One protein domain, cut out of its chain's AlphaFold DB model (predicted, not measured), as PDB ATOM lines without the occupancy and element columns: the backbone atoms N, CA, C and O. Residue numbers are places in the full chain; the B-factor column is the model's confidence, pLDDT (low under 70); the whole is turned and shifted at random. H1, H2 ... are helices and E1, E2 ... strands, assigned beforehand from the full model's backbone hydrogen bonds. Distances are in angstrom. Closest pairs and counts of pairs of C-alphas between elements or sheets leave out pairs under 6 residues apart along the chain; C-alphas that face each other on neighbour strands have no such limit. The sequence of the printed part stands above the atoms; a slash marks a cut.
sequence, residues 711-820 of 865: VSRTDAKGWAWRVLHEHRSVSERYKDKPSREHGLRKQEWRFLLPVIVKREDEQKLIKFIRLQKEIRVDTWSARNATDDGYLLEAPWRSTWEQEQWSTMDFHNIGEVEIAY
ATOM      1  N   VAL A 711     101.827 215.844 262.461       75.00
ATOM      2  CA  VAL A 711     102.002 215.246 263.797       75.00
ATOM      3  C   VAL A 711     100.952 214.175 264.091       75.00
ATOM      4  O   VAL A 711     101.258 213.158 264.713       75.00
ATOM      5  N   SER A 712      99.711 214.400 263.654       78.88
ATOM      6  CA  SER A 712      98.577 213.502 263.887       78.88
ATOM      7  C   SER A 712      97.989 213.044 262.561       78.88
ATOM      8  O   SER A 712      97.585 213.880 261.759       78.88
ATOM      9  N   ARG A 713      97.919 211.730 262.343       80.38
ATOM     10  CA  ARG A 713      97.392 211.137 261.104       80.38
ATOM     11  C   ARG A 713      96.301 210.140 261.420       80.38
ATOM     12  O   ARG A 713      96.329 209.536 262.484       80.38
ATOM     13  N   THR A 714      95.387 209.945 260.485       82.25
ATOM     14  CA  THR A 714      94.359 208.915 260.590       82.25
ATOM     15  C   THR A 714      94.486 208.000 259.388       82.25
ATOM     16  O   THR A 714      94.463 208.494 258.262       82.25
ATOM     17  N   ASP A 715      94.690 206.706 259.616       81.75
ATOM     18  CA  ASP A 715      94.762 205.735 258.522       81.75
ATOM     19  C   ASP A 715      93.381 205.429 257.919       81.75
ATOM     20  O   ASP A 715      92.349 205.915 258.390       81.75
ATOM     21  N   ALA A 716      93.358 204.612 256.861       80.00
ATOM     22  CA  ALA A 716      92.126 204.214 256.178       80.00
ATOM     23  C   ALA A 716      91.139 203.454 257.090       80.00
ATOM     24  O   ALA A 716      89.942 203.424 256.813       80.00
ATOM     25  N   LYS A 717      91.628 202.876 258.195       81.19
ATOM     26  CA  LYS A 717      90.850 202.130 259.193       81.19
ATOM     27  C   LYS A 717      90.378 203.012 260.357       81.19
ATOM     28  O   LYS A 717      89.702 202.522 261.259       81.19
ATOM     29  N   GLY A 718      90.700 204.308 260.344       82.94
ATOM     30  CA  GLY A 718      90.297 205.265 261.370       82.94
ATOM     31  C   GLY A 718      91.222 205.328 262.590       82.94
ATOM     32  O   GLY A 718      90.896 206.034 263.546       82.94
ATOM     33  N   TRP A 719      92.371 204.641 262.589       82.81
ATOM     34  CA  TRP A 719      93.313 204.710 263.707       82.81
ATOM     35  C   TRP A 719      94.077 206.023 263.693       82.81
ATOM     36  O   TRP A 719      94.660 206.414 262.682       82.81
ATOM     37  N   ALA A 720      94.108 206.688 264.847       82.81
ATOM     38  CA  ALA A 720      94.876 207.904 265.042       82.81
ATOM     39  C   ALA A 720      96.339 207.572 265.375       82.81
ATOM     40  O   ALA A 720      96.659 207.100 266.465       82.81
ATOM     41  N   TRP A 721      97.233 207.894 264.454       81.25
ATOM     42  CA  TRP A 721      98.676 207.780 264.596       81.25
ATOM     43  C   TRP A 721      99.282 209.096 265.090       81.25
ATOM     44  O   TRP A 721      98.826 210.195 264.746       81.25
ATOM     45  N   ARG A 722     100.336 208.989 265.900       78.56
ATOM     46  CA  ARG A 722     101.201 210.106 266.296       78.56
ATOM     47  C   ARG A 722     102.588 209.851 265.734       78.56
ATOM     48  O   ARG A 722     103.181 208.813 266.012       78.56
ATOM     49  N   VAL A 723     103.085 210.773 264.919       75.69
ATOM     50  CA  VAL A 723     104.397 210.620 264.287       75.69
ATOM     51  C   VAL A 723     105.470 210.995 265.300       75.69
ATOM     52  O   VAL A 723     105.555 212.151 265.702       75.69
ATOM     53  N   LEU A 724     106.256 210.004 265.728       71.50
ATOM     54  CA  LEU A 724     107.303 210.163 266.744       71.50
ATOM     55  C   LEU A 724     108.654 210.580 266.154       71.50
ATOM     56  O   LEU A 724     109.464 211.188 266.840       71.50
ATOM     57  N   HIS A 725     108.888 210.245 264.889       73.38
ATOM     58  CA  HIS A 725     110.052 210.651 264.115       73.38
ATOM     59  C   HIS A 725     109.733 210.455 262.633       73.38
ATOM     60  O   HIS A 725     109.239 209.397 262.240       73.38
ATOM     61  N   GLU A 726     110.032 211.441 261.792       76.00
ATOM     62  CA  GLU A 726     109.991 211.260 260.342       76.00
ATOM     63  C   GLU A 726     111.041 212.135 259.661       76.00
ATOM     64  O   GLU A 726     111.156 213.324 259.950       76.00
ATOM     65  N   HIS A 727     111.774 211.537 258.723       80.12
ATOM     66  CA  HIS A 727     112.630 212.246 257.784       80.12
ATOM     67  C   HIS A 727     112.115 211.991 256.367       80.12
ATOM     68  O   HIS A 727     111.913 210.844 255.957       80.12
ATOM     69  N   ARG A 728     111.902 213.063 255.608       78.62
ATOM     70  CA  ARG A 728     111.524 213.005 254.193       78.62
ATOM     71  C   ARG A 728     112.445 213.893 253.395       78.62
ATOM     72  O   ARG A 728     112.740 214.997 253.831       78.62
ATOM     73  N   SER A 729     112.823 213.444 252.205       86.06
ATOM     74  CA  SER A 729     113.507 214.278 251.226       86.06
ATOM     75  C   SER A 729     112.943 214.020 249.837       86.06
ATOM     76  O   SER A 729     112.776 212.869 249.438       86.06
ATOM     77  N   VAL A 730     112.654 215.093 249.103       86.75
ATOM     78  CA  VAL A 730     112.288 215.047 247.688       86.75
ATOM     79  C   VAL A 730     113.288 215.901 246.925       86.75
ATOM     80  O   VAL A 730     113.619 217.014 247.322       86.75
ATOM     81  N   SER A 731     113.818 215.341 245.843       88.25
ATOM     82  CA  SER A 731     114.857 215.957 245.021       88.25
ATOM     83  C   SER A 731     114.402 216.028 243.569       88.25
ATOM     84  O   SER A 731     113.955 215.029 243.012       88.25
ATOM     85  N   GLU A 732     114.568 217.182 242.936       87.56
ATOM     86  CA  GLU A 732     114.476 217.346 241.486       87.56
ATOM     87  C   GLU A 732     115.893 217.459 240.916       87.56
ATOM     88  O   GLU A 732     116.754 218.142 241.480       87.56
ATOM     89  N   ARG A 733     116.145 216.786 239.793       85.25
ATOM     90  CA  ARG A 733     117.451 216.758 239.125       85.25
ATOM     91  C   ARG A 733     117.344 217.290 237.703       85.25
ATOM     92  O   ARG A 733     116.308 217.147 237.058       85.25
ATOM     93  N   TYR A 734     118.436 217.859 237.209       84.31
ATOM     94  CA  TYR A 734     118.566 218.245 235.808       84.31
ATOM     95  C   TYR A 734     118.534 217.006 234.898       84.31
ATOM     96  O   TYR A 734     119.216 216.011 235.159       84.31
ATOM     97  N   LYS A 735     117.740 217.060 233.820       76.19
ATOM     98  CA  LYS A 735     117.519 215.923 232.899       76.19
ATOM     99  C   LYS A 735     118.792 215.497 232.154       76.19
ATOM    100  O   LYS A 735     118.939 214.333 231.806       76.19
ATOM    101  N   ASP A 736     119.703 216.435 231.928       70.75
ATOM    102  CA  ASP A 736     120.955 216.303 231.181       70.75
ATOM    103  C   ASP A 736     122.154 215.858 232.042       70.75
ATOM    104  O   ASP A 736     123.207 215.519 231.504       70.75
ATOM    105  N   LYS A 737     122.004 215.798 233.374       61.34
ATOM    106  CA  LYS A 737     123.044 215.324 234.309       61.34
ATOM    107  C   LYS A 737     122.470 214.372 235.367       61.34
ATOM    108  O   LYS A 737     122.473 214.696 236.553       61.34
ATOM    109  N   PRO A 738     121.999 213.172 234.989       57.22
ATOM    110  CA  PRO A 738     121.320 212.276 235.924       57.22
ATOM    111  C   PRO A 738     122.235 211.668 237.011       57.22
ATOM    112  O   PRO A 738     121.731 211.224 238.045       57.22
ATOM    113  N   SER A 739     123.567 211.644 236.840       51.12
ATOM    114  CA  SER A 739     124.461 210.935 237.772       51.12
ATOM    115  C   SER A 739     124.905 211.769 238.989       51.12
ATOM    116  O   SER A 739     125.552 212.806 238.831       51.12
ATOM    117  N   ARG A 740     124.687 211.220 240.198       59.31
ATOM    118  CA  ARG A 740     125.220 211.669 241.514       59.31
ATOM    119  C   ARG A 740     124.814 213.091 241.941       59.31
ATOM    120  O   ARG A 740     123.877 213.661 241.396       59.31
ATOM    121  N   GLU A 741     125.438 213.621 242.994       54.91
ATOM    122  CA  GLU A 741     125.118 214.922 243.615       54.91
ATOM    123  C   GLU A 741     125.286 216.123 242.664       54.91
ATOM    124  O   GLU A 741     124.647 217.151 242.851       54.91
ATOM    125  N   HIS A 742     126.061 215.983 241.582       60.72
ATOM    126  CA  HIS A 742     126.326 217.050 240.604       60.72
ATOM    127  C   HIS A 742     125.140 217.403 239.681       60.72
ATOM    128  O   HIS A 742     125.240 218.350 238.904       60.72
ATOM    129  N   GLY A 743     124.042 216.641 239.742       70.06
ATOM    130  CA  GLY A 743     122.818 216.863 238.962       70.06
ATOM    131  C   GLY A 743     121.633 217.414 239.756       70.06
ATOM    132  O   GLY A 743     120.538 217.516 239.204       70.06
ATOM    133  N   LEU A 744     121.808 217.705 241.049       82.62
ATOM    134  CA  LEU A 744     120.729 218.158 241.925       82.62
ATOM    135  C   LEU A 744     120.327 219.605 241.597       82.62
ATOM    136  O   LEU A 744     121.164 220.501 241.634       82.62
ATOM    137  N   ARG A 745     119.047 219.822 241.275       87.00
ATOM    138  CA  ARG A 745     118.485 221.127 240.894       87.00
ATOM    139  C   ARG A 745     117.803 221.819 242.071       87.00
ATOM    140  O   ARG A 745     118.090 222.971 242.364       87.00
ATOM    141  N   LYS A 746     116.907 221.103 242.752       87.44
ATOM    142  CA  LYS A 746     116.256 221.541 243.994       87.44
ATOM    143  C   LYS A 746     116.039 220.340 244.904       87.44
ATOM    144  O   LYS A 746     115.783 219.236 244.422       87.44
ATOM    145  N   GLN A 747     116.151 220.553 246.205       88.00
ATOM    146  CA  GLN A 747     115.892 219.535 247.212       88.00
ATOM    147  C   GLN A 747     115.184 220.176 248.386       88.00
ATOM    148  O   GLN A 747     115.648 221.179 248.924       88.00
ATOM    149  N   GLU A 748     114.090 219.559 248.800       86.19
ATOM    150  CA  GLU A 748     113.454 219.849 250.070       86.19
ATOM    151  C   GLU A 748     113.556 218.610 250.954       86.19
ATOM    152  O   GLU A 748     113.401 217.472 250.501       86.19
ATOM    153  N   TRP A 749     113.857 218.831 252.224       83.81
ATOM    154  CA  TRP A 749     113.926 217.797 253.239       83.81
ATOM    155  C   TRP A 749     113.304 218.319 254.526       83.81
ATOM    156  O   TRP A 749     113.476 219.483 254.883       83.81
ATOM    157  N   ARG A 750     112.521 217.468 255.187       80.25
ATOM    158  CA  ARG A 750     111.775 217.794 256.402       80.25
ATOM    159  C   ARG A 750     112.102 216.774 257.479       80.25
ATOM    160  O   ARG A 750     112.082 215.570 257.213       80.25
ATOM    161  N   PHE A 751     112.337 217.276 258.687       77.06
ATOM    162  CA  PHE A 751     112.397 216.482 259.908       77.06
ATOM    163  C   PHE A 751     111.205 216.829 260.784       77.06
ATOM    164  O   PHE A 751     110.947 218.004 261.047       77.06
ATOM    165  N   LEU A 752     110.503 215.807 261.262       76.50
ATOM    166  CA  LEU A 752     109.526 215.952 262.327       76.50
ATOM    167  C   LEU A 752     110.070 215.291 263.592       76.50
ATOM    168  O   LEU A 752     110.228 214.071 263.637       76.50
ATOM    169  N   LEU A 753     110.351 216.119 264.598       74.50
ATOM    170  CA  LEU A 753     110.955 215.730 265.872       74.50
ATOM    171  C   LEU A 753     110.092 216.268 267.024       74.50
ATOM    172  O   LEU A 753     110.282 217.406 267.458       74.50
ATOM    173  N   PRO A 754     109.084 215.509 267.483       72.62
ATOM    174  CA  PRO A 754     108.279 215.908 268.625       72.62
ATOM    175  C   PRO A 754     109.087 215.793 269.922       72.62
ATOM    176  O   PRO A 754     109.690 214.760 270.209       72.62
ATOM    177  N   VAL A 755     109.023 216.843 270.739       73.06
ATOM    178  CA  VAL A 755     109.501 216.845 272.125       73.06
ATOM    179  C   VAL A 755     108.321 217.059 273.062       73.06
ATOM    180  O   VAL A 755     107.405 217.832 272.774       73.06
ATOM    181  N   ILE A 756     108.335 216.358 274.186       76.00
ATOM    182  CA  ILE A 756     107.375 216.530 275.272       76.00
ATOM    183  C   ILE A 756     108.026 217.461 276.293       76.00
ATOM    184  O   ILE A 756     109.188 217.292 276.638       76.00
ATOM    185  N   VAL A 757     107.297 218.455 276.788       76.50
ATOM    186  CA  VAL A 757     107.789 219.374 277.822       76.50
ATOM    187  C   VAL A 757     106.751 219.478 278.925       76.50
ATOM    188  O   VAL A 757     105.545 219.375 278.672       76.50
ATOM    189  N   LYS A 758     107.202 219.676 280.164       78.75
ATOM    190  CA  LYS A 758     106.289 219.998 281.259       78.75
ATOM    191  C   LYS A 758     105.555 221.297 280.945       78.75
ATOM    192  O   LYS A 758     106.140 222.270 280.474       78.75
ATOM    193  N   ARG A 759     104.258 221.333 281.251       82.88
ATOM    194  CA  ARG A 759     103.394 222.489 280.961       82.88
ATOM    195  C   ARG A 759     103.911 223.796 281.580       82.88
ATOM    196  O   ARG A 759     103.710 224.861 281.012       82.88
ATOM    197  N   GLU A 760     104.585 223.717 282.725       81.75
ATOM    198  CA  GLU A 760     105.180 224.871 283.412       81.75
ATOM    199  C   GLU A 760     106.388 225.486 282.681       81.75
ATOM    200  O   GLU A 760     106.648 226.683 282.827       81.75
ATOM    201  N   ASP A 761     107.081 224.710 281.842       78.88
ATOM    202  CA  ASP A 761     108.273 225.149 281.106       78.88
ATOM    203  C   ASP A 761     107.996 225.497 279.636       78.88
ATOM    204  O   ASP A 761     108.851 226.076 278.961       78.88
ATOM    205  N   GLU A 762     106.776 225.242 279.150       83.19
ATOM    206  CA  GLU A 762     106.334 225.506 277.773       83.19
ATOM    207  C   GLU A 762     106.683 226.931 277.309       83.19
ATOM    208  O   GLU A 762     107.342 227.134 276.287       83.19
ATOM    209  N   GLN A 763     106.282 227.943 278.084       80.56
ATOM    210  CA  GLN A 763     106.482 229.347 277.713       80.56
ATOM    211  C   GLN A 763     107.960 229.751 277.720       80.56
ATOM    212  O   GLN A 763     108.382 230.578 276.905       80.56
ATOM    213  N   LYS A 764     108.766 229.156 278.610       76.75
ATOM    214  CA  LYS A 764     110.215 229.393 278.660       76.75
ATOM    215  C   LYS A 764     110.884 228.824 277.411       76.75
ATOM    216  O   LYS A 764     111.656 229.534 276.767       76.75
ATOM    217  N   LEU A 765     110.529 227.596 277.027       76.75
ATOM    218  CA  LEU A 765     111.061 226.925 275.842       76.75
ATOM    219  C   LEU A 765     110.663 227.642 274.541       76.75
ATOM    220  O   LEU A 765     111.507 227.886 273.684       76.75
ATOM    221  N   ILE A 766     109.404 228.079 274.405       81.31
ATOM    222  CA  ILE A 766     108.963 228.862 273.234       81.31
ATOM    223  C   ILE A 766     109.751 230.174 273.129       81.31
ATOM    224  O   ILE A 766     110.188 230.563 272.041       81.31
ATOM    225  N   LYS A 767     109.951 230.868 274.256       77.00
ATOM    226  CA  LYS A 767     110.735 232.106 274.295       77.00
ATOM    227  C   LYS A 767     112.195 231.856 273.904       77.00
ATOM    228  O   LYS A 767     112.744 232.657 273.152       77.00
ATOM    229  N   PHE A 768     112.794 230.753 274.358       75.56
ATOM    230  CA  PHE A 768     114.144 230.335 273.967       75.56
ATOM    231  C   PHE A 768     114.289 230.191 272.457       75.56
ATOM    232  O   PHE A 768     115.124 230.860 271.851       75.56
ATOM    233  N   ILE A 769     113.440 229.351 271.855       76.12
ATOM    234  CA  ILE A 769     113.492 229.012 270.431       76.12
ATOM    235  C   ILE A 769     113.375 230.284 269.585       76.12
ATOM    236  O   ILE A 769     114.147 230.496 268.651       76.12
ATOM    237  N   ARG A 770     112.453 231.181 269.961       76.44
ATOM    238  CA  ARG A 770     112.259 232.472 269.284       76.44
ATOM    239  C   ARG A 770     113.474 233.401 269.386       76.44
ATOM    240  O   ARG A 770     113.691 234.194 268.473       76.44
ATOM    241  N   LEU A 771     114.232 233.339 270.484       74.06
ATOM    242  CA  LEU A 771     115.400 234.194 270.724       74.06
ATOM    243  C   LEU A 771     116.671 233.668 270.052       74.06
ATOM    244  O   LEU A 771     117.408 234.467 269.481       74.06
ATOM    245  N   GLN A 772     116.923 232.358 270.113       69.88
ATOM    246  CA  GLN A 772     118.152 231.761 269.581       69.88
ATOM    247  C   GLN A 772     118.234 231.835 268.057       69.88
ATOM    248  O   GLN A 772     119.327 231.988 267.524       69.88
ATOM    249  N   LYS A 773     117.095 231.745 267.351       66.31
ATOM    250  CA  LYS A 773     117.010 231.736 265.873       66.31
ATOM    251  C   LYS A 773     117.832 230.636 265.174       66.31
ATOM    252  O   LYS A 773     117.841 230.582 263.949       66.31
ATOM    253  N   GLU A 774     118.461 229.744 265.934       62.16
ATOM    254  CA  GLU A 774     119.205 228.569 265.494       62.16
ATOM    255  C   GLU A 774     118.909 227.434 266.488       62.16
ATOM    256  O   GLU A 774     118.988 227.627 267.702       62.16
ATOM    257  N   ILE A 775     118.522 226.259 265.982       63.22
ATOM    258  CA  ILE A 775     118.329 225.050 266.793       63.22
ATOM    259  C   ILE A 775     119.317 224.008 266.289       63.22
ATOM    260  O   ILE A 775     119.295 223.626 265.119       63.22
ATOM    261  N   ARG A 776     120.163 223.521 267.193       60.25
ATOM    262  CA  ARG A 776     121.003 222.353 266.944       60.25
ATOM    263  C   ARG A 776     120.145 221.093 266.982       60.25
ATOM    264  O   ARG A 776     119.845 220.559 268.041       60.25
ATOM    265  N   VAL A 777     119.704 220.654 265.807       58.81
ATOM    266  CA  VAL A 777     118.808 219.498 265.647       58.81
ATOM    267  C   VAL A 777     119.459 218.200 266.140       58.81
ATOM    268  O   VAL A 777     118.772 217.310 266.629       58.81
ATOM    269  N   ASP A 778     120.789 218.116 266.084       55.72
ATOM    270  CA  ASP A 778     121.575 216.974 266.553       55.72
ATOM    271  C   ASP A 778     121.541 216.779 268.075       55.72
ATOM    272  O   ASP A 778     121.849 215.695 268.561       55.72
ATOM    273  N   THR A 779     121.131 217.798 268.834       55.28
ATOM    274  CA  THR A 779     120.874 217.675 270.276       55.28
ATOM    275  C   THR A 779     119.380 217.517 270.600       55.28
ATOM    276  O   THR A 779     119.028 217.319 271.759       55.28
ATOM    277  N   TRP A 780     118.499 217.587 269.591       57.25
ATOM    278  CA  TRP A 780     117.027 217.548 269.692       57.25
ATOM    279  C   TRP A 780     116.411 216.353 268.938       57.25
ATOM    280  O   TRP A 780     115.218 216.355 268.635       57.25
ATOM    281  N   SER A 781     117.197 215.329 268.600       53.09
ATOM    282  CA  SER A 781     116.695 214.153 267.888       53.09
ATOM    283  C   SER A 781     116.155 213.090 268.845       53.09
ATOM    284  O   SER A 781     116.577 212.995 269.997       53.09
ATOM    285  N   ALA A 782     115.249 212.242 268.345       53.16
ATOM    286  CA  ALA A 782     115.005 210.952 268.979       53.16
ATOM    287  C   ALA A 782     116.362 210.233 269.116       53.16
ATOM    288  O   ALA A 782     117.141 210.204 268.159       53.16
ATOM    289  N   ARG A 783     116.669 209.741 270.323       58.25
ATOM    290  CA  ARG A 783     117.879 208.957 270.638       58.25
ATOM    291  C   ARG A 783     118.059 207.864 269.565       58.25
ATOM    292  O   ARG A 783     117.048 207.358 269.088       58.25
ATOM    293  N   ASN A 784     119.298 207.577 269.139       54.25
ATOM    294  CA  ASN A 784     119.657 206.765 267.956       54.25
ATOM    295  C   ASN A 784     118.793 205.493 267.778       54.25
ATOM    296  O   ASN A 784     119.133 204.405 268.216       54.25
ATOM    297  N   ALA A 785     117.662 205.610 267.083       53.56
ATOM    298  CA  ALA A 785     116.658 204.549 267.010       53.56
ATOM    299  C   ALA A 785     116.774 203.677 265.744       53.56
ATOM    300  O   ALA A 785     115.821 203.004 265.358       53.56
ATOM    301  N   THR A 786     117.896 203.727 265.032       54.03
ATOM    302  CA  THR A 786     118.062 202.951 263.791       54.03
ATOM    303  C   THR A 786     119.134 201.879 263.900       54.03
ATOM    304  O   THR A 786     119.020 200.857 263.229       54.03
ATOM    305  N   ASP A 787     120.125 202.071 264.778       60.59
ATOM    306  CA  ASP A 787     121.363 201.283 264.764       60.59
ATOM    307  C   ASP A 787     121.694 200.667 266.144       60.59
ATOM    308  O   ASP A 787     122.744 200.046 266.305       60.59
ATOM    309  N   ASP A 788     120.820 200.814 267.148       65.94
ATOM    310  CA  ASP A 788     121.136 200.473 268.546       65.94
ATOM    311  C   ASP A 788     120.647 199.076 268.982       65.94
ATOM    312  O   ASP A 788     121.185 198.503 269.922       65.94
ATOM    313  N   GLY A 789     119.683 198.445 268.305       78.75
ATOM    314  CA  GLY A 789     119.191 197.125 268.719       78.75
ATOM    315  C   GLY A 789     118.321 196.429 267.680       78.75
ATOM    316  O   GLY A 789     118.082 196.960 266.600       78.75
ATOM    317  N   TYR A 790     117.844 195.219 267.993       87.25
ATOM    318  CA  TYR A 790     116.809 194.584 267.168       87.25
ATOM    319  C   TYR A 790     115.441 195.165 267.500       87.25
ATOM    320  O   TYR A 790     115.179 195.533 268.647       87.25
ATOM    321  N   LEU A 791     114.551 195.213 266.513       85.44
ATOM    322  CA  LEU A 791     113.265 195.893 266.629       85.44
ATOM    323  C   LEU A 791     112.422 195.355 267.795       85.44
ATOM    324  O   LEU A 791     111.928 196.129 268.613       85.44
ATOM    325  N   LEU A 792     112.292 194.029 267.921       87.94
ATOM    326  CA  LEU A 792     111.495 193.411 268.993       87.94
ATOM    327  C   LEU A 792     112.245 193.239 270.329       87.94
ATOM    328  O   LEU A 792     111.698 192.653 271.263       87.94
ATOM    329  N   GLU A 793     113.465 193.766 270.462       85.75
ATOM    330  CA  GLU A 793     114.118 193.933 271.772       85.75
ATOM    331  C   GLU A 793     113.658 195.201 272.493       85.75
ATOM    332  O   GLU A 793     113.665 195.244 273.724       85.75
ATOM    333  N   ALA A 794     113.241 196.217 271.732       78.44
ATOM    334  CA  ALA A 794     112.911 197.541 272.241       78.44
ATOM    335  C   ALA A 794     111.951 197.559 273.449       78.44
ATOM    336  O   ALA A 794     112.154 198.392 274.330       78.44
ATOM    337  N   PRO A 795     110.952 196.657 273.569       77.00
ATOM    338  CA  PRO A 795     110.045 196.664 274.718       77.00
ATOM    339  C   PRO A 795     110.632 196.126 276.033       77.00
ATOM    340  O   PRO A 795     109.998 196.292 277.072       77.00
ATOM    341  N   TRP A 796     111.758 195.403 276.017       82.69
ATOM    342  CA  TRP A 796     112.184 194.615 277.189       82.69
ATOM    343  C   TRP A 796     113.691 194.583 277.456       82.69
ATOM    344  O   TRP A 796     114.089 194.333 278.594       82.69
ATOM    345  N   ARG A 797     114.537 194.848 276.455       82.44
ATOM    346  CA  ARG A 797     115.998 194.867 276.597       82.44
ATOM    347  C   ARG A 797     116.503 196.307 276.599       82.44
ATOM    348  O   ARG A 797     116.005 197.155 275.864       82.44
ATOM    349  N   SER A 798     117.539 196.589 277.381       73.50
ATOM    350  CA  SER A 798     118.168 197.917 277.458       73.50
ATOM    351  C   SER A 798     119.084 198.234 276.266       73.50
ATOM    352  O   SER A 798     120.018 199.017 276.409       73.50
ATOM    353  N   THR A 799     118.864 197.594 275.112       75.50
ATOM    354  CA  THR A 799     119.603 197.869 273.868       75.50
ATOM    355  C   THR A 799     119.217 199.220 273.274       75.50
ATOM    356  O   THR A 799     120.043 199.885 272.667       75.50
ATOM    357  N   TRP A 800     117.989 199.658 273.537       71.06
ATOM    358  CA  TRP A 800     117.467 200.967 273.171       71.06
ATOM    359  C   TRP A 800     117.423 201.859 274.408       71.06
ATOM    360  O   TRP A 800     117.081 201.384 275.493       71.06
ATOM    361  N   GLU A 801     117.747 203.146 274.273       64.50
ATOM    362  CA  GLU A 801     117.618 204.076 275.393       64.50
ATOM    363  C   GLU A 801     116.139 204.207 275.815       64.50
ATOM    364  O   GLU A 801     115.286 204.629 275.038       64.50
ATOM    365  N   GLN A 802     115.841 203.826 277.062       62.00
ATOM    366  CA  GLN A 802     114.474 203.770 277.610       62.00
ATOM    367  C   GLN A 802     114.103 204.997 278.462       62.00
ATOM    368  O   GLN A 802     112.990 205.088 278.987       62.00
ATOM    369  N   GLU A 803     115.039 205.928 278.669       61.53
ATOM    370  CA  GLU A 803     114.805 207.118 279.487       61.53
ATOM    371  C   GLU A 803     113.870 208.090 278.768       61.53
ATOM    372  O   GLU A 803     114.252 208.764 277.814       61.53
ATOM    373  N   GLN A 804     112.648 208.202 279.286       63.66
ATOM    374  CA  GLN A 804     111.646 209.113 278.739       63.66
ATOM    375  C   GLN A 804     112.055 210.575 278.882       63.66
ATOM    376  O   GLN A 804     111.834 211.329 277.947       63.66
ATOM    377  N   TRP A 805     112.648 210.970 280.013       67.69
ATOM    378  CA  TRP A 805     112.988 212.358 280.343       67.69
ATOM    379  C   TRP A 805     114.499 212.589 280.315       67.69
ATOM    380  O   TRP A 805     115.268 211.792 280.845       67.69
ATOM    381  N   SER A 806     114.913 213.705 279.725       62.94
ATOM    382  CA  SER A 806     116.286 214.201 279.704       62.94
ATOM    383  C   SER A 806     116.296 215.653 280.168       62.94
ATOM    384  O   SER A 806     115.495 216.468 279.709       62.94
ATOM    385  N   THR A 807     117.215 215.984 281.068       63.75
ATOM    386  CA  THR A 807     117.458 217.371 281.462       63.75
ATOM    387  C   THR A 807     118.376 218.010 280.435       63.75
ATOM    388  O   THR A 807     119.469 217.503 280.178       63.75
ATOM    389  N   MET A 808     117.930 219.104 279.827       62.41
ATOM    390  CA  MET A 808     118.710 219.839 278.844       62.41
ATOM    391  C   MET A 808     118.989 221.240 279.371       62.41
ATOM    392  O   MET A 808     118.062 221.975 279.708       62.41
ATOM    393  N   ASP A 809     120.269 221.601 279.458       59.06
ATOM    394  CA  ASP A 809     120.668 222.950 279.847       59.06
ATOM    395  C   ASP A 809     120.593 223.894 278.646       59.06
ATOM    396  O   ASP A 809     121.220 223.684 277.600       59.06
ATOM    397  N   PHE A 810     119.803 224.947 278.805       60.72
ATOM    398  CA  PHE A 810     119.621 225.986 277.814       60.72
ATOM    399  C   PHE A 810     120.380 227.233 278.248       60.72
ATOM    400  O   PHE A 810     120.059 227.866 279.257       60.72
ATOM    401  N   HIS A 811     121.355 227.644 277.434       46.81
ATOM    402  CA  HIS A 811     122.128 228.855 277.688       46.81
ATOM    403  C   HIS A 811     121.186 230.059 277.922       46.81
ATOM    404  O   HIS A 811     120.396 230.413 277.042       46.81
ATOM    405  N   ASN A 812     121.282 230.683 279.106       49.22
ATOM    406  CA  ASN A 812     120.451 231.791 279.626       49.22
ATOM    407  C   ASN A 812     119.052 231.450 280.183       49.22
ATOM    408  O   ASN A 812     118.356 232.363 280.631       49.22
ATOM    409  N   ILE A 813     118.622 230.186 280.172       52.50
ATOM    410  CA  ILE A 813     117.325 229.746 280.731       52.50
ATOM    411  C   ILE A 813     117.507 228.719 281.850       52.50
ATOM    412  O   ILE A 813     116.641 228.623 282.720       52.50
ATOM    413  N   GLY A 814     118.657 228.044 281.878       58.88
ATOM    414  CA  GLY A 814     118.943 226.955 282.798       58.88
ATOM    415  C   GLY A 814     118.373 225.637 282.287       58.88
ATOM    416  O   GLY A 814     118.012 225.499 281.116       58.88
ATOM    417  N   GLU A 815     118.281 224.672 283.187       62.03
ATOM    418  CA  GLU A 815     117.831 223.321 282.882       62.03
ATOM    419  C   GLU A 815     116.317 223.259 282.638       62.03
ATOM    420  O   GLU A 815     115.519 223.723 283.453       62.03
ATOM    421  N   VAL A 816     115.913 222.656 281.518       64.38
ATOM    422  CA  VAL A 816     114.520 222.277 281.251       64.38
ATOM    423  C   VAL A 816     114.464 220.772 281.027       64.38
ATOM    424  O   VAL A 816     115.256 220.204 280.273       64.38
ATOM    425  N   GLU A 817     113.505 220.122 281.679       69.69
ATOM    426  CA  GLU A 817     113.229 218.710 281.447       69.69
ATOM    427  C   GLU A 817     112.377 218.547 280.188       69.69
ATOM    428  O   GLU A 817     111.241 219.022 280.101       69.69
ATOM    429  N   ILE A 818     112.935 217.835 279.217       68.62
ATOM    430  CA  ILE A 818     112.249 217.437 277.992       68.62
ATOM    431  C   ILE A 818     112.124 215.921 277.965       68.62
ATOM    432  O   ILE A 818     113.002 215.208 278.444       68.62
ATOM    433  N   ALA A 819     111.034 215.417 277.408       68.88
ATOM    434  CA  ALA A 819     110.838 214.003 277.173       68.88
ATOM    435  C   ALA A 819     110.827 213.674 275.685       68.88
ATOM    436  O   ALA A 819     110.272 214.411 274.867       68.88
ATOM    437  N   TYR A 820     111.417 212.532 275.353       66.75
ATOM    438  CA  TYR A 820     111.387 211.962 274.016       66.75
ATOM    439  C   TYR A 820     110.412 210.784 273.995       66.75
ATOM    440  O   TYR A 820     110.287 210.065 274.993       66.75
TER     441      TYR A 820
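This is residues 711 to 820 of the 865 residues of an uncharacterized protein of Pseudomonas sp. SST3 (UniProt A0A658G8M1). Three separate antiparallel hairpins point different ways: the long hairpin of E3 and E4 makes an arm along the longest axis, the small hairpin of E1 and E2 lies off to another side, and the hairpin of E5 and E6 has the one helix, H1, near the end where its turn lies. A long stretch with no named element, residues 773 to 804, loops out between H1 and E5. The printed part has 110 residues, with one named helix and six named strands in the order E1, E2, E3, E4, H1, E5, E6; the class is mixed, helices and strands, with 46 residues, under half, in named elements. The whole is loose, with a radius of gyration of the C-alphas of 18.6 A, and spans 54 by 40 by 32 A.

E3, residues 726 to 733, and E4, residues 744 to 752, form an antiparallel hairpin, with 171 degrees between their directions. N 728 and O 750 are 3.0 A apart, within hydrogen-bond range, and so are N 748 and O 730, at 3.0 A. E1, residues 712 to 714, and E2, residues 720 to 722, form another antiparallel hairpin, at 148 degrees, with N 721 and O 713 within hydrogen-bond range at 2.7 A. E2 and E3 are apart. E5, residues 805 to 810, and E6, residues 814 to 819, form the third, at 149 degrees, with N 806 and O 818 within hydrogen-bond range at 2.7 A. Residues 756 to 757 pair antiparallel with residues 818 to 819 of E6. H1, residues 762 to 772, comes closest to E6 at the C-alphas of Leu 765 and Val 816, 7.9 A apart. Its closest C-alphas to E5 are those of Phe 768 and Phe 810, 8.0 A apart. Every O i to N i+4 pair in H1 is within hydrogen-bond range. E3 and E4 are both apart from E5 and E6.

E3 is 23.2 A long from C-alpha 726 at (109.991, 211.260, 260.342), and E4 is 23.4 A. E1 begins at C-alpha 712 at (98.577, 213.502, 263.887) and is 7.0 A long; E2 is 6.8 A. H1 is 15.7 A and E5 15.4 A. E6 is 16.3 A and ends at C-alpha 819 at (110.838, 214.003, 277.173).

The two C-alphas farthest apart are those of Asp 736 and Glu 760, at 55.2 A. The printed part has no cut. The link from H1 to E5 is long, 32 residues. The mean pLDDT of the printed part is 72.1; it is under 70 in residues 737 to 742, 772 to 788 and 801 to 820.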